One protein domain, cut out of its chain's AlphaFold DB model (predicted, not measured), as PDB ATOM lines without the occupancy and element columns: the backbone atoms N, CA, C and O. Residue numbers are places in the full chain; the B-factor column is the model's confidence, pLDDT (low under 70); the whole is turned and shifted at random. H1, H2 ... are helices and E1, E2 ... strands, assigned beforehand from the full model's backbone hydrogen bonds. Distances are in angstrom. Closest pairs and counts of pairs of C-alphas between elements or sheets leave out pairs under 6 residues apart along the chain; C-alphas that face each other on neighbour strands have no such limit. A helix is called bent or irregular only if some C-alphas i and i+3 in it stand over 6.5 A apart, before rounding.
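Overview. This is residues 136 to 149 and 159 to 259 of the 631 residues of the protein "RING-type domain-containing protein" of Aquilegia coerulea (UniProt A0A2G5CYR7). One antiparallel sheet of seven strands is folded back on itself like a partly open barrel: the leaf E4, E3, E2 faces the leaf E7, E6, E5, with E1 as the hinge between them. H1 covers one end of this curled sheet, and H2 lies off the sheet beyond H1. The printed part has 115 residues, ordered E1 E2 E3 E4 E5 E6 E7 H1 H2; the sheet's order is E4, E3, E2, E1, E7, E6, E5, and the class is mixed, helices and strands. The whole is compact, with a radius of gyration of the C-alphas of 14.3 A and spans of 42 by 33 by 27 A.

Arrangement. Begin at E1, residues 137 to 143, the hinge of this strongly twisted folded sheet, one sheet bent back into two facing leaves. Its residues 137 to 142 pair with E2, residues 161 to 168, where N 141 and O 162 are 3.0 A apart; its residues 142 to 143 pair with E7, residues 224 to 229, where N 229 and O 142 are 2.9 A apart. E2, E3, residues 180 to 185, and E4, residues 194 to 197, make a meander, each strand the antiparallel neighbour of the one before; look for N 183 and O 165, 2.8 A, and N 196 and O 182, 2.9 A. E5, residues 201 to 204, E6, residues 215 to 219, and E7 make the second meander, with N 202 and O 218 at 2.8 A and N 226 and O 217 at 2.8 A. Across the leaves, the closest C-alphas of E4 and E6 are those of Ile 196 and Asp 219, 6.6 A. H1, residues 236 to 247, is on the sheet; its closest C-alphas to E1 are those of Ala 245 and Phe 137, 6.0 A. H2, residues 251 to 259, is close to H1 but not clearly touching, Gln 251 to Asn 244 being the closest C-alphas at 7.5 A, at a steep tilt of 64 degrees, opposite ways. Every O i to N i+4 pair is within hydrogen-bond range in H1, and 3 of 5 in H2.

Along the chain. Find C-alpha 137 at (-50.027, 6.774, 18.638); from there E1 runs 16.1 A. E2 spans 23.0 A, E3 16.4 A, E4 10.0 A, E5 9.7 A, E6 13.3 A and E7 16.8 A. H1 runs 16.1 A from C-alpha 236 at (-56.210, 7.583, 5.415), and H2 runs 13.0 A to C-alpha 259 at (-62.373, 25.151, 13.066).

Size, cuts and confidence. The C-alphas farthest apart, Phe 149 and Val 259, are 46.4 A apart. Residues 150 to 158 are not printed, and C-alphas 149 and 159 are 21.8 A apart across the cut. The link from E2 to E3 is long. Mean pLDDT of the printed part is 79.8; residues 145 to 149, 159, 170 to 178 and 250 to 259 are under 70.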
ATOM      1  N   LEU A 136     -48.392   8.885  21.820       89.81
ATOM      2  CA  LEU A 136     -49.157   9.753  20.915       89.81
ATOM      3  C   LEU A 136     -49.915   8.939  19.853       89.81
ATOM      4  O   LEU A 136     -50.919   9.396  19.319       89.81
ATOM      5  N   PHE A 137     -49.415   7.741  19.542       92.06
ATOM      6  CA  PHE A 137     -50.027   6.774  18.638       92.06
ATOM      7  C   PHE A 137     -49.598   5.363  19.038       92.06
ATOM      8  O   PHE A 137     -48.422   5.142  19.334       92.06
ATOM      9  N   SER A 138     -50.521   4.409  18.966       92.12
ATOM     10  CA  SER A 138     -50.233   2.975  18.996       92.12
ATOM     11  C   SER A 138     -51.194   2.259  18.047       92.12
ATOM     12  O   SER A 138     -52.402   2.483  18.141       92.12
ATOM     13  N   GLY A 139     -50.693   1.406  17.157       91.19
ATOM     14  CA  GLY A 139     -51.536   0.709  16.184       91.19
ATOM     15  C   GLY A 139     -50.772  -0.306  15.341       91.19
ATOM     16  O   GLY A 139     -49.538  -0.306  15.312       91.19
ATOM     17  N   TRP A 140     -51.506  -1.174  14.645       91.94
ATOM     18  CA  TRP A 140     -50.928  -1.988  13.579       91.94
ATOM     19  C   TRP A 140     -50.778  -1.155  12.305       91.94
ATOM     20  O   TRP A 140     -51.597  -0.282  12.028       91.94
ATOM     21  N   LEU A 141     -49.731  -1.428  11.532       92.19
ATOM     22  CA  LEU A 141     -49.463  -0.816  10.228       92.19
ATOM     23  C   LEU A 141     -48.889  -1.871   9.281       92.19
ATOM     24  O   LEU A 141     -48.216  -2.805   9.734       92.19
ATOM     25  N   ARG A 142     -49.090  -1.711   7.970       90.88
ATOM     26  CA  ARG A 142     -48.400  -2.524   6.956       90.88
ATOM     27  C   ARG A 142     -47.022  -1.934   6.674       90.88
ATOM     28  O   ARG A 142     -46.913  -0.839   6.129       90.88
ATOM     29  N   GLU A 143     -45.960  -2.669   6.991       89.12
ATOM     30  CA  GLU A 143     -44.604  -2.338   6.548       89.12
ATOM     31  C   GLU A 143     -44.418  -2.762   5.081       89.12
ATOM     32  O   GLU A 143     -44.492  -3.940   4.724       89.12
ATOM     33  N   LEU A 144     -44.182  -1.800   4.198       84.19
ATOM     34  CA  LEU A 144     -43.958  -2.040   2.779       84.19
ATOM     35  C   LEU A 144     -42.455  -2.155   2.529       84.19
ATOM     36  O   LEU A 144     -41.713  -1.184   2.655       84.19
ATOM     37  N   HIS A 145     -41.999  -3.346   2.151       68.81
ATOM     38  CA  HIS A 145     -40.594  -3.564   1.822       68.81
ATOM     39  C   HIS A 145     -40.224  -2.753   0.570       68.81
ATOM     40  O   HIS A 145     -40.826  -2.940  -0.489       68.81
ATOM     41  N   VAL A 146     -39.238  -1.861   0.678       54.25
ATOM     42  CA  VAL A 146     -38.644  -1.158  -0.468       54.25
ATOM     43  C   VAL A 146     -37.402  -1.950  -0.891       54.25
ATOM     44  O   VAL A 146     -36.439  -1.969  -0.126       54.25
ATOM     45  N   PRO A 147     -37.379  -2.623  -2.060       48.38
ATOM     46  CA  PRO A 147     -36.234  -3.443  -2.452       48.38
ATOM     47  C   PRO A 147     -35.020  -2.568  -2.796       48.38
ATOM     48  O   PRO A 147     -34.917  -2.023  -3.894       48.38
ATOM     49  N   GLY A 148     -34.102  -2.427  -1.841       40.19
ATOM     50  CA  GLY A 148     -32.863  -1.663  -1.965       40.19
ATOM     51  C   GLY A 148     -31.637  -2.562  -2.110       40.19
ATOM     52  O   GLY A 148     -30.877  -2.687  -1.165       40.19
ATOM     53  N   PHE A 149     -31.441  -3.119  -3.310       37.88
ATOM     54  CA  PHE A 149     -30.236  -3.848  -3.749       37.88
ATOM     55  C   PHE A 149     -29.958  -5.221  -3.082       37.88
ATOM     56  O   PHE A 149     -29.547  -5.308  -1.938       37.88
ATOM     57  N   SER A 159     -48.134 -11.672   6.296       52.97
ATOM     58  CA  SER A 159     -48.552 -10.273   6.217       52.97
ATOM     59  C   SER A 159     -47.632  -9.362   7.037       52.97
ATOM     60  O   SER A 159     -47.365  -9.636   8.206       52.97
ATOM     61  N   ASN A 160     -47.168  -8.266   6.428       74.62
ATOM     62  CA  ASN A 160     -46.194  -7.339   7.016       74.62
ATOM     63  C   ASN A 160     -46.807  -6.416   8.094       74.62
ATOM     64  O   ASN A 160     -46.495  -5.228   8.147       74.62
ATOM     65  N   TYR A 161     -47.712  -6.930   8.930       87.31
ATOM     66  CA  TYR A 161     -48.296  -6.162  10.025       87.31
ATOM     67  C   TYR A 161     -47.290  -6.024  11.167       87.31
ATOM     68  O   TYR A 161     -46.947  -6.999  11.845       87.31
ATOM     69  N   ILE A 162     -46.833  -4.797  11.383       91.31
ATOM     70  CA  ILE A 162     -46.008  -4.398  12.523       91.31
ATOM     71  C   ILE A 162     -46.873  -3.670  13.548       91.31
ATOM     72  O   ILE A 162     -47.838  -3.003  13.181       91.31
ATOM     73  N   TRP A 163     -46.521  -3.762  14.829       91.81
ATOM     74  CA  TRP A 163     -47.108  -2.891  15.847       91.81
ATOM     75  C   TRP A 163     -46.192  -1.679  16.026       91.81
ATOM     76  O   TRP A 163     -45.024  -1.833  16.390       91.81
ATOM     77  N   ALA A 164     -46.704  -0.489  15.725       93.31
ATOM     78  CA  ALA A 164     -45.971   0.768  15.781       93.31
ATOM     79  C   ALA A 164     -46.471   1.621  16.952       93.31
ATOM     80  O   ALA A 164     -47.679   1.789  17.132       93.31
ATOM     81  N   VAL A 165     -45.545   2.180  17.734       93.75
ATOM     82  CA  VAL A 165     -45.862   3.050  18.876       93.75
ATOM     83  C   VAL A 165     -44.992   4.302  18.845       93.75
ATOM     84  O   VAL A 165     -43.765   4.204  18.823       93.75
ATOM     85  N   VAL A 166     -45.615   5.479  18.889       93.69
ATOM     86  CA  VAL A 166     -44.924   6.776  18.979       93.69
ATOM     87  C   VAL A 166     -45.032   7.310  20.402       93.69
ATOM     88  O   VAL A 166     -46.138   7.496  20.907       93.69
ATOM     89  N   ILE A 167     -43.900   7.575  21.056       90.62
ATOM     90  CA  ILE A 167     -43.829   7.968  22.473       90.62
ATOM     91  C   ILE A 167     -42.927   9.204  22.632       90.62
ATOM     92  O   ILE A 167     -41.827   9.229  22.073       90.62
ATOM     93  N   PRO A 168     -43.320  10.226  23.416       86.88
ATOM     94  CA  PRO A 168     -42.425  11.318  23.771       86.88
ATOM     95  C   PRO A 168     -41.348  10.843  24.757       86.88
ATOM     96  O   PRO A 168     -41.644  10.224  25.779       86.88
ATOM     97  N   SER A 169     -40.090  11.177  24.481       77.56
ATOM     98  CA  SER A 169     -38.972  10.935  25.393       77.56
ATOM     99  C   SER A 169     -39.185  11.654  26.732       77.56
ATOM    100  O   SER A 169     -39.722  12.762  26.792       77.56
ATOM    101  N   ALA A 170     -38.723  11.027  27.816       58.97
ATOM    102  CA  ALA A 170     -38.914  11.483  29.193       58.97
ATOM    103  C   ALA A 170     -38.341  12.886  29.490       58.97
ATOM    104  O   ALA A 170     -38.763  13.541  30.445       58.97
ATOM    105  N   PHE A 171     -37.396  13.371  28.681       49.50
ATOM    106  CA  PHE A 171     -36.756  14.673  28.866       49.50
ATOM    107  C   PHE A 171     -37.602  15.823  28.305       49.50
ATOM    108  O   PHE A 171     -37.356  16.330  27.209       49.50
ATOM    109  N   ARG A 172     -38.574  16.290  29.096       50.66
ATOM    110  CA  ARG A 172     -39.269  17.564  28.853       50.66
ATOM    111  C   ARG A 172     -38.453  18.748  29.378       50.66
ATOM    112  O   ARG A 172     -38.644  19.188  30.509       50.66
ATOM    113  N   SER A 173     -37.577  19.308  28.546       45.75
ATOM    114  CA  SER A 173     -37.142  20.700  28.722       45.75
ATOM    115  C   SER A 173     -38.250  21.632  28.213       45.75
ATOM    116  O   SER A 173     -38.647  21.468  27.061       45.75
ATOM    117  N   PRO A 174     -38.732  22.623  28.987       51.94
ATOM    118  CA  PRO A 174     -39.836  23.494  28.559       51.94
ATOM    119  C   PRO A 174     -39.500  24.396  27.356       51.94
ATOM    120  O   PRO A 174     -40.397  24.999  26.784       51.94
ATOM    121  N   THR A 175     -38.223  24.479  26.970       53.78
ATOM    122  CA  THR A 175     -37.687  25.349  25.909       53.78
ATOM    123  C   THR A 175     -37.323  24.625  24.606       53.78
ATOM    124  O   THR A 175     -36.867  25.271  23.667       53.78
ATOM    125  N   LYS A 176     -37.485  23.296  24.518       60.31
ATOM    126  CA  LYS A 176     -37.218  22.519  23.289       60.31
ATOM    127  C   LYS A 176     -38.412  21.610  22.972       60.31
ATOM    128  O   LYS A 176     -39.041  21.121  23.912       60.31
ATOM    129  N   PRO A 177     -38.723  21.349  21.687       64.06
ATOM    130  CA  PRO A 177     -39.788  20.421  21.318       64.06
ATOM    131  C   PRO A 177     -39.525  19.015  21.889       64.06
ATOM    132  O   PRO A 177     -38.362  18.625  22.055       64.06
ATOM    133  N   PRO A 178     -40.578  18.236  22.199       68.31
ATOM    134  CA  PRO A 178     -40.416  16.894  22.743       68.31
ATOM    135  C   PRO A 178     -39.690  15.993  21.738       68.31
ATOM    136  O   PRO A 178     -40.151  15.797  20.618       68.31
ATOM    137  N   LYS A 179     -38.562  15.407  22.151       86.19
ATOM    138  CA  LYS A 179     -37.853  14.368  21.389       86.19
ATOM    139  C   LYS A 179     -38.769  13.134  21.258       86.19
ATOM    140  O   LYS A 179     -39.058  12.507  22.273       86.19
ATOM    141  N   LEU A 180     -39.249  12.786  20.060       90.44
ATOM    142  CA  LEU A 180     -40.186  11.667  19.839       90.44
ATOM    143  C   LEU A 180     -39.493  10.370  19.389       90.44
ATOM    144  O   LEU A 180     -38.626  10.384  18.516       90.44
ATOM    145  N   LEU A 181     -39.899   9.240  19.963       91.88
ATOM    146  CA  LEU A 181     -39.404   7.902  19.640       91.88
ATOM    147  C   LEU A 181     -40.485   7.104  18.911       91.88
ATOM    148  O   LEU A 181     -41.614   7.037  19.398       91.88
ATOM    149  N   LEU A 182     -40.127   6.457  17.802       93.62
ATOM    150  CA  LEU A 182     -40.958   5.448  17.143       93.62
ATOM    151  C   LEU A 182     -40.403   4.053  17.445       93.62
ATOM    152  O   LEU A 182     -39.287   3.713  17.052       93.62
ATOM    153  N   PHE A 183     -41.197   3.243  18.136       92.94
ATOM    154  CA  PHE A 183     -40.930   1.839  18.419       92.94
ATOM    155  C   PHE A 183     -41.668   0.958  17.406       92.94
ATOM    156  O   PHE A 183     -42.886   1.068  17.263       92.94
ATOM    157  N   ILE A 184     -40.938   0.074  16.725       92.12
ATOM    158  CA  ILE A 184     -41.487  -0.899  15.772       92.12
ATOM    159  C   ILE A 184     -41.323  -2.296  16.359       92.12
ATOM    160  O   ILE A 184     -40.203  -2.734  16.628       92.12
ATOM    161  N   TYR A 185     -42.430  -3.009  16.527       90.19
ATOM    162  CA  TYR A 185     -42.479  -4.350  17.098       90.19
ATOM    163  C   TYR A 185     -42.874  -5.399  16.062       90.19
ATOM    164  O   TYR A 185     -43.838  -5.232  15.309       90.19
ATOM    165  N   CYS A 186     -42.194  -6.544  16.112       81.62
ATOM    166  CA  CYS A 186     -42.714  -7.784  15.553       81.62
ATOM    167  C   CYS A 186     -43.974  -8.223  16.320       81.62
ATOM    168  O   CYS A 186     -44.125  -7.957  17.514       81.62
ATOM    169  N   THR A 187     -44.869  -8.951  15.650       72.12
ATOM    170  CA  THR A 187     -46.201  -9.316  16.173       72.12
ATOM    171  C   THR A 187     -46.189 -10.011  17.541       72.12
ATOM    172  O   THR A 187     -47.181  -9.930  18.274       72.12
ATOM    173  N   GLN A 188     -45.093 -10.680  17.916       70.38
ATOM    174  CA  GLN A 188     -44.997 -11.519  19.115       70.38
ATOM    175  C   GLN A 188     -44.164 -10.930  20.262       70.38
ATOM    176  O   GLN A 188     -44.441 -11.293  21.403       70.38
ATOM    177  N   ASP A 189     -43.274  -9.970  20.017       83.44
ATOM    178  CA  ASP A 189     -42.206  -9.630  20.967       83.44
ATOM    179  C   ASP A 189     -42.576  -8.571  22.016       83.44
ATOM    180  O   ASP A 189     -43.465  -7.742  21.824       83.44
ATOM    181  N   ALA A 190     -41.867  -8.617  23.150       86.25
ATOM    182  CA  ALA A 190     -41.903  -7.592  24.196       86.25
ATOM    183  C   ALA A 190     -40.849  -6.493  23.990       86.25
ATOM    184  O   ALA A 190     -40.946  -5.442  24.617       86.25
ATOM    185  N   GLN A 191     -39.835  -6.740  23.156       89.38
ATOM    186  CA  GLN A 191     -38.829  -5.752  22.767       89.38
ATOM    187  C   GLN A 191     -39.110  -5.258  21.344       89.38
ATOM    188  O   GLN A 191     -39.571  -6.044  20.512       89.38
ATOM    189  N   PRO A 192     -38.850  -3.974  21.050       91.06
ATOM    190  CA  PRO A 192     -38.944  -3.449  19.695       91.06
ATOM    191  C   PRO A 192     -37.869  -4.089  18.806       91.06
ATOM    192  O   PRO A 192     -36.724  -4.252  19.227       91.06
ATOM    193  N   ARG A 193     -38.222  -4.398  17.555       90.19
ATOM    194  CA  ARG A 193     -37.272  -4.773  16.495       90.19
ATOM    195  C   ARG A 193     -36.410  -3.575  16.092       90.19
ATOM    196  O   ARG A 193     -35.234  -3.734  15.781       90.19
ATOM    197  N   SER A 194     -37.008  -2.384  16.080       88.50
ATOM    198  CA  SER A 194     -36.363  -1.139  15.657       88.50
ATOM    199  C   SER A 194     -36.857   0.022  16.525       88.50
ATOM    200  O   SER A 194     -38.037   0.077  16.878       88.50
ATOM    201  N   VAL A 195     -35.961   0.951  16.869       91.19
ATOM    202  CA  VAL A 195     -36.279   2.181  17.611       91.19
ATOM    203  C   VAL A 195     -35.710   3.357  16.831       91.19
ATOM    204  O   VAL A 195     -34.495   3.483  16.720       91.19
ATOM    205  N   ILE A 196     -36.584   4.197  16.285       91.44
ATOM    206  CA  ILE A 196     -36.211   5.320  15.422       91.44
ATOM    207  C   ILE A 196     -36.320   6.616  16.227       91.44
ATOM    208  O   ILE A 196     -37.352   6.902  16.847       91.44
ATOM    209  N   LEU A 197     -35.251   7.416  16.209       90.88
ATOM    210  CA  LEU A 197     -35.226   8.738  16.827       90.88
ATOM    211  C   LEU A 197     -35.830   9.740  15.837       90.88
ATOM    212  O   LEU A 197     -35.129  10.231  14.955       90.88
ATOM    213  N   LEU A 198     -37.119  10.063  15.960       89.94
ATOM    214  CA  LEU A 198     -37.828  10.867  14.950       89.94
ATOM    215  C   LEU A 198     -37.233  12.277  14.774       89.94
ATOM    216  O   LEU A 198     -37.319  12.851  13.697       89.94
ATOM    217  N   TRP A 199     -36.551  12.809  15.794       85.19
ATOM    218  CA  TRP A 199     -35.824  14.087  15.721       85.19
ATOM    219  C   TRP A 199     -34.464  14.016  14.995       85.19
ATOM    220  O   TRP A 199     -33.795  15.040  14.869       85.19
ATOM    221  N   LYS A 200     -34.034  12.823  14.564       87.00
ATOM    222  CA  LYS A 200     -32.877  12.573  13.681       87.00
ATOM    223  C   LYS A 200     -33.290  11.822  12.402       87.00
ATOM    224  O   LYS A 200     -32.435  11.286  11.706       87.00
ATOM    225  N   ALA A 201     -34.588  11.744  12.110       89.19
ATOM    226  CA  ALA A 201     -35.119  11.077  10.930       89.19
ATOM    227  C   ALA A 201     -35.685  12.105   9.943       89.19
ATOM    228  O   ALA A 201     -36.298  13.099  10.339       89.19
ATOM    229  N   LYS A 202     -35.522  11.843   8.646       89.62
ATOM    230  CA  LYS A 202     -36.222  12.574   7.587       89.62
ATOM    231  C   LYS A 202     -37.590  11.936   7.377       89.62
ATOM    232  O   LYS A 202     -37.693  10.733   7.151       89.62
ATOM    233  N   ILE A 203     -38.630  12.752   7.465       90.88
ATOM    234  CA  ILE A 203     -40.027  12.330   7.374       90.88
ATOM    235  C   ILE A 203     -40.602  12.894   6.071       90.88
ATOM    236  O   ILE A 203     -40.599  14.109   5.877       90.88
ATOM    237  N   GLU A 204     -41.071  12.024   5.177       89.81
ATOM    238  CA  GLU A 204     -41.731  12.416   3.924       89.81
ATOM    239  C   GLU A 204     -43.250  12.548   4.158       89.81
ATOM    240  O   GLU A 204     -43.848  11.751   4.886       89.81
ATOM    241  N   GLU A 205     -43.893  13.558   3.563       87.81
ATOM    242  CA  GLU A 205     -45.346  13.748   3.676       87.81
ATOM    243  C   GLU A 205     -46.102  12.676   2.859       87.81
ATOM    244  O   GLU A 205     -45.763  12.461   1.694       87.81
ATOM    245  N   PRO A 206     -47.115  11.983   3.423       88.44
ATOM    246  CA  PRO A 206     -47.867  10.972   2.684       88.44
ATOM    247  C   PRO A 206     -48.700  11.585   1.552       88.44
ATOM    248  O   PRO A 206     -49.443  12.546   1.747       88.44
ATOM    249  N   GLU A 207     -48.678  10.961   0.375       87.62
ATOM    250  CA  GLU A 207     -49.514  11.375  -0.756       87.62
ATOM    251  C   GLU A 207     -50.982  10.937  -0.578       87.62
ATOM    252  O   GLU A 207     -51.468  10.014  -1.234       87.62
ATOM    253  N   PHE A 208     -51.732  11.626   0.290       86.94
ATOM    254  CA  PHE A 208     -53.139  11.319   0.607       86.94
ATOM    255  C   PHE A 208     -54.117  11.374  -0.586       86.94
ATOM    256  O   PHE A 208     -55.270  10.956  -0.455       86.94
ATOM    257  N   HIS A 209     -53.676  11.837  -1.757       86.00
ATOM    258  CA  HIS A 209     -54.419  11.762  -3.018       86.00
ATOM    259  C   HIS A 209     -54.544  10.324  -3.556       86.00
ATOM    260  O   HIS A 209     -55.526  10.010  -4.227       86.00
ATOM    261  N   GLN A 210     -53.587   9.442  -3.244       85.06
ATOM    262  CA  GLN A 210     -53.601   8.039  -3.674       85.06
ATOM    263  C   GLN A 210     -54.716   7.240  -2.971       85.06
ATOM    264  O   GLN A 210     -55.254   7.671  -1.950       85.06
ATOM    265  N   LEU A 211     -55.095   6.075  -3.514       81.25
ATOM    266  CA  LEU A 211     -56.103   5.205  -2.887       81.25
ATOM    267  C   LEU A 211     -55.581   4.589  -1.581       81.25
ATOM    268  O   LEU A 211     -56.237   4.731  -0.557       81.25
ATOM    269  N   ASP A 212     -54.383   4.001  -1.619       84.31
ATOM    270  CA  ASP A 212     -53.654   3.491  -0.454       84.31
ATOM    271  C   ASP A 212     -52.393   4.352  -0.246       84.31
ATOM    272  O   ASP A 212     -51.357   4.084  -0.858       84.31
ATOM    273  N   PRO A 213     -52.482   5.466   0.508       88.25
ATOM    274  CA  PRO A 213     -51.346   6.357   0.697       88.25
ATOM    275  C   PRO A 213     -50.243   5.665   1.497       88.25
ATOM    276  O   PRO A 213     -50.500   4.873   2.402       88.25
ATOM    277  N   THR A 214     -48.995   6.010   1.190       88.69
ATOM    278  CA  THR A 214     -47.833   5.437   1.873       88.69
ATOM    279  C   THR A 214     -47.004   6.520   2.533       88.69
ATOM    280  O   THR A 214     -46.714   7.542   1.914       88.69
ATOM    281  N   PHE A 215     -46.593   6.267   3.767       89.94
ATOM    282  CA  PHE A 215     -45.778   7.146   4.589       89.94
ATOM    283  C   PHE A 215     -44.341   6.627   4.651       89.94
ATOM    284  O   PHE A 215     -44.130   5.421   4.777       89.94
ATOM    285  N   VAL A 216     -43.349   7.512   4.558       91.19
ATOM    286  CA  VAL A 216     -41.933   7.125   4.511       91.19
ATOM    287  C   VAL A 216     -41.135   7.856   5.587       91.19
ATOM    288  O   VAL A 216     -41.222   9.076   5.731       91.19
ATOM    289  N   ILE A 217     -40.327   7.088   6.318       92.38
ATOM    290  CA  ILE A 217     -39.348   7.590   7.283       92.38
ATOM    291  C   ILE A 217     -37.969   7.091   6.859       92.38
ATOM    292  O   ILE A 217     -37.755   5.888   6.713       92.38
ATOM    293  N   PHE A 218     -37.024   8.008   6.700       90.19
ATOM    294  CA  PHE A 218     -35.614   7.699   6.507       90.19
ATOM    295  C   PHE A 218     -34.847   7.995   7.800       90.19
ATOM    296  O   PHE A 218     -34.750   9.150   8.219       90.19
ATOM    297  N   ASP A 219     -34.329   6.952   8.447       88.75
ATOM    298  CA  ASP A 219     -33.490   7.085   9.638       88.75
ATOM    299  C   ASP A 219     -32.040   7.359   9.225       88.75
ATOM    300  O   ASP A 219     -31.346   6.483   8.706       88.75
ATOM    301  N   GLU A 220     -31.565   8.577   9.488       86.12
ATOM    302  CA  GLU A 220     -30.203   8.990   9.146       86.12
ATOM    303  C   GLU A 220     -29.131   8.250   9.958       86.12
ATOM    304  O   GLU A 220     -27.972   8.233   9.551       86.12
ATOM    305  N   GLN A 221     -29.480   7.645  11.102       85.12
ATOM    306  CA  GLN A 221     -28.502   6.950  11.945       85.12
ATOM    307  C   GLN A 221     -28.139   5.559  11.423       85.12
ATOM    308  O   GLN A 221     -27.027   5.087  11.655       85.12
ATOM    309  N   THR A 222     -29.092   4.892  10.772       85.19
ATOM    310  CA  THR A 222     -28.949   3.522  10.260       85.19
ATOM    311  C   THR A 222     -28.951   3.453   8.732       85.19
ATOM    312  O   THR A 222     -28.804   2.368   8.179       85.19
ATOM    313  N   GLU A 223     -29.139   4.593   8.058       86.38
ATOM    314  CA  GLU A 223     -29.348   4.723   6.608       86.38
ATOM    315  C   GLU A 223     -30.541   3.896   6.078       86.38
ATOM    316  O   GLU A 223     -30.651   3.615   4.883       86.38
ATOM    317  N   THR A 224     -31.479   3.520   6.957       86.31
ATOM    318  CA  THR A 224     -32.635   2.688   6.599       86.31
ATOM    319  C   THR A 224     -33.847   3.528   6.193       86.31
ATOM    320  O   THR A 224     -34.214   4.510   6.842       86.31
ATOM    321  N   ARG A 225     -34.507   3.118   5.101       88.75
ATOM    322  CA  ARG A 225     -35.753   3.722   4.613       88.75
ATOM    323  C   ARG A 225     -36.933   2.813   4.929       88.75
ATOM    324  O   ARG A 225     -37.140   1.800   4.263       88.75
ATOM    325  N   TYR A 226     -37.719   3.197   5.923       89.56
ATOM    326  CA  TYR A 226     -38.969   2.534   6.264       89.56
ATOM    327  C   TYR A 226     -40.114   3.114   5.441       89.56
ATOM    328  O   TYR A 226     -40.218   4.330   5.267       89.56
ATOM    329  N   LYS A 227     -41.005   2.244   4.967       91.19
ATOM    330  CA  LYS A 227     -42.230   2.628   4.270       91.19
ATOM    331  C   LYS A 227     -43.412   1.926   4.926       91.19
ATOM    332  O   LYS A 227     -43.383   0.716   5.128       91.19
ATOM    333  N   PHE A 228     -44.447   2.688   5.246       91.69
ATOM    334  CA  PHE A 228     -45.634   2.231   5.957       91.69
ATOM    335  C   PHE A 228     -46.898   2.556   5.162       91.69
ATOM    336  O   PHE A 228     -46.961   3.567   4.462       91.69
ATOM    337  N   ALA A 229     -47.913   1.721   5.318       91.06
ATOM    338  CA  ALA A 229     -49.304   2.029   5.018       91.06
ATOM    339  C   ALA A 229     -50.159   1.680   6.249       91.06
ATOM    340  O   ALA A 229     -49.656   1.095   7.216       91.06
ATOM    341  N   SER A 230     -51.435   2.054   6.227       91.25
ATOM    342  CA  SER A 230     -52.415   1.688   7.256       91.25
ATOM    343  C   SER A 230     -52.569   0.164   7.409       91.25
ATOM    344  O   SER A 230     -52.034  -0.608   6.617       91.25
ATOM    345  N   GLU A 231     -53.271  -0.292   8.446       88.88
ATOM    346  CA  GLU A 231     -53.657  -1.696   8.638       88.88
ATOM    347  C   GLU A 231     -54.647  -2.137   7.551       88.88
ATOM    348  O   GLU A 231     -54.348  -3.059   6.790       88.88
ATOM    349  N   ASP A 232     -55.752  -1.406   7.395       85.31
ATOM    350  CA  ASP A 232     -56.724  -1.589   6.313       85.31
ATOM    351  C   ASP A 232     -56.319  -0.795   5.059       85.31
ATOM    352  O   ASP A 232     -55.684   0.260   5.146       85.31
ATOM    353  N   GLU A 233     -56.586  -1.320   3.861       82.50
ATOM    354  CA  GLU A 233     -56.220  -0.650   2.601       82.50
ATOM    355  C   GLU A 233     -57.039   0.637   2.425       82.50
ATOM    356  O   GLU A 233     -58.270   0.615   2.419       82.50
ATOM    357  N   GLY A 234     -56.346   1.770   2.290       77.62
ATOM    358  CA  GLY A 234     -56.974   3.080   2.139       77.62
ATOM    359  C   GLY A 234     -57.513   3.738   3.416       77.62
ATOM    360  O   GLY A 234     -58.185   4.767   3.296       77.62
ATOM    361  N   ASP A 235     -57.205   3.245   4.627       88.88
ATOM    362  CA  ASP A 235     -57.475   4.008   5.861       88.88
ATOM    363  C   ASP A 235     -56.510   5.200   6.008       88.88
ATOM    364  O   ASP A 235     -55.479   5.187   6.691       88.88
ATOM    365  N   LYS A 236     -56.909   6.297   5.363       90.50
ATOM    366  CA  LYS A 236     -56.210   7.583   5.415       90.50
ATOM    367  C   LYS A 236     -56.231   8.207   6.812       90.50
ATOM    368  O   LYS A 236     -55.338   8.999   7.107       90.50
ATOM    369  N   GLN A 237     -57.210   7.886   7.665       91.50
ATOM    370  CA  GLN A 237     -57.323   8.482   9.000       91.50
ATOM    371  C   GLN A 237     -56.277   7.896   9.947       91.50
ATOM    372  O   GLN A 237     -55.570   8.659  10.608       91.50
ATOM    373  N   GLN A 238     -56.112   6.571   9.967       93.50
ATOM    374  CA  GLN A 238     -55.061   5.929  10.760       93.50
ATOM    375  C   GLN A 238     -53.668   6.416  10.332       93.50
ATOM    376  O   GLN A 238     -52.858   6.783  11.190       93.50
ATOM    377  N   LEU A 239     -53.404   6.504   9.021       91.56
ATOM    378  CA  LEU A 239     -52.116   6.987   8.517       91.56
ATOM    379  C   LEU A 239     -51.880   8.476   8.825       91.56
ATOM    380  O   LEU A 239     -50.770   8.849   9.204       91.56
ATOM    381  N   GLN A 240     -52.911   9.324   8.733       92.25
ATOM    382  CA  GLN A 240     -52.831  10.733   9.137       92.25
ATOM    383  C   GLN A 240     -52.548  10.873  10.639       92.25
ATOM    384  O   GLN A 240     -51.699  11.674  11.030       92.25
ATOM    385  N   CYS A 241     -53.207  10.080  11.487       91.44
ATOM    386  CA  CYS A 241     -52.936  10.038  12.923       91.44
ATOM    387  C   CYS A 241     -51.491   9.612  13.219       91.44
ATOM    388  O   CYS A 241     -50.841  10.233  14.062       91.44
ATOM    389  N   PHE A 242     -50.968   8.616  12.501       93.38
ATOM    390  CA  PHE A 242     -49.578   8.184  12.634       93.38
ATOM    391  C   PHE A 242     -48.584   9.267  12.183       93.38
ATOM    392  O   PHE A 242     -47.637   9.563  12.912       93.38
ATOM    393  N   TYR A 243     -48.828   9.915  11.040       92.75
ATOM    394  CA  TYR A 243     -48.017  11.030  10.538       92.75
ATOM    395  C   TYR A 243     -47.983  12.209  11.522       92.75
ATOM    396  O   TYR A 243     -46.910  12.714  11.859       92.75
ATOM    397  N   ASN A 244     -49.146  12.613  12.042       91.19
ATOM    398  CA  ASN A 244     -49.267  13.699  13.018       91.19
ATOM    399  C   ASN A 244     -48.525  13.368  14.320       91.19
ATOM    400  O   ASN A 244     -47.784  14.199  14.845       91.19
ATOM    401  N   ALA A 245     -48.655  12.130  14.806       91.62
ATOM    402  CA  ALA A 245     -47.902  11.660  15.961       91.62
ATOM    403  C   ALA A 245     -46.386  11.677  15.704       91.62
ATOM    404  O   ALA A 245     -45.643  12.134  16.568       91.62
ATOM    405  N   CYS A 246     -45.921  11.243  14.526       91.19
ATOM    406  CA  CYS A 246     -44.495  11.248  14.172       91.19
ATOM    407  C   CYS A 246     -43.906  12.662  14.040       91.19
ATOM    408  O   CYS A 246     -42.753  12.884  14.405       91.19
ATOM    409  N   THR A 247     -44.692  13.618  13.539       87.25
ATOM    410  CA  THR A 247     -44.293  15.030  13.366       87.25
ATOM    411  C   THR A 247     -44.487  15.885  14.623       87.25
ATOM    412  O   THR A 247     -44.039  17.030  14.663       87.25
ATOM    413  N   GLY A 248     -45.125  15.349  15.670       80.75
ATOM    414  CA  GLY A 248     -45.406  16.064  16.919       80.75
ATOM    415  C   GLY A 248     -46.611  17.006  16.867       80.75
ATOM    416  O   GLY A 248     -46.821  17.780  17.803       80.75
ATOM    417  N   ILE A 249     -47.429  16.924  15.815       72.25
ATOM    418  CA  ILE A 249     -48.694  17.650  15.704       72.25
ATOM    419  C   ILE A 249     -49.726  16.938  16.590       72.25
ATOM    420  O   ILE A 249     -50.268  15.890  16.242       72.25
ATOM    421  N   SER A 250     -49.993  17.500  17.771       55.16
ATOM    422  CA  SER A 250     -50.984  16.951  18.703       55.16
ATOM    423  C   SER A 250     -52.394  16.992  18.107       55.16
ATOM    424  O   SER A 250     -52.790  18.000  17.525       55.16
ATOM    425  N   GLN A 251     -53.196  15.941  18.323       50.62
ATOM    426  CA  GLN A 251     -54.599  15.887  17.881       50.62
ATOM    427  C   GLN A 251     -55.457  17.033  18.451       50.62
ATOM    428  O   GLN A 251     -56.418  17.451  17.814       50.62
ATOM    429  N   VAL A 252     -55.079  17.604  19.602       40.78
ATOM    430  CA  VAL A 252     -55.733  18.802  20.164       40.78
ATOM    431  C   VAL A 252     -55.612  20.003  19.212       40.78
ATOM    432  O   VAL A 252     -56.559  20.766  19.056       40.78
ATOM    433  N   LEU A 253     -54.480  20.125  18.508       44.19
ATOM    434  CA  LEU A 253     -54.246  21.175  17.515       44.19
ATOM    435  C   LEU A 253     -55.096  20.977  16.247       44.19
ATOM    436  O   LEU A 253     -55.361  21.938  15.533       44.19
ATOM    437  N   LEU A 254     -55.537  19.747  15.950       42.53
ATOM    438  CA  LEU A 254     -56.385  19.487  14.786       42.53
ATOM    439  C   LEU A 254     -57.808  20.010  14.961       42.53
ATOM    440  O   LEU A 254     -58.370  20.473  13.976       42.53
ATOM    441  N   HIS A 255     -58.380  19.976  16.167       38.88
ATOM    442  CA  HIS A 255     -59.722  20.523  16.384       38.88
ATOM    443  C   HIS A 255     -59.727  22.047  16.152       38.88
ATOM    444  O   HIS A 255     -60.577  22.561  15.430       38.88
ATOM    445  N   GLU A 256     -58.707  22.749  16.655       37.16
ATOM    446  CA  GLU A 256     -58.441  24.168  16.365       37.16
ATOM    447  C   GLU A 256     -58.246  24.423  14.854       37.16
ATOM    448  O   GLU A 256     -58.929  25.258  14.257       37.16
ATOM    449  N   LEU A 257     -57.364  23.665  14.190       38.28
ATOM    450  CA  LEU A 257     -57.077  23.846  12.760       38.28
ATOM    451  C   LEU A 257     -58.264  23.485  11.848       38.28
ATOM    452  O   LEU A 257     -58.411  24.080  10.780       38.28
ATOM    453  N   GLN A 258     -59.133  22.554  12.247       41.41
ATOM    454  CA  GLN A 258     -60.368  22.225  11.525       41.41
ATOM    455  C   GLN A 258     -61.431  23.321  11.686       41.41
ATOM    456  O   GLN A 258     -62.113  23.645  10.711       41.41
ATOM    457  N   VAL A 259     -61.527  23.958  12.858       40.34
ATOM    458  CA  VAL A 259     -62.373  25.151  13.066       40.34
ATOM    459  C   VAL A 259     -61.886  26.333  12.214       40.34
ATOM    460  O   VAL A 259     -62.690  26.978  11.540       40.34
TER     461      VAL A 259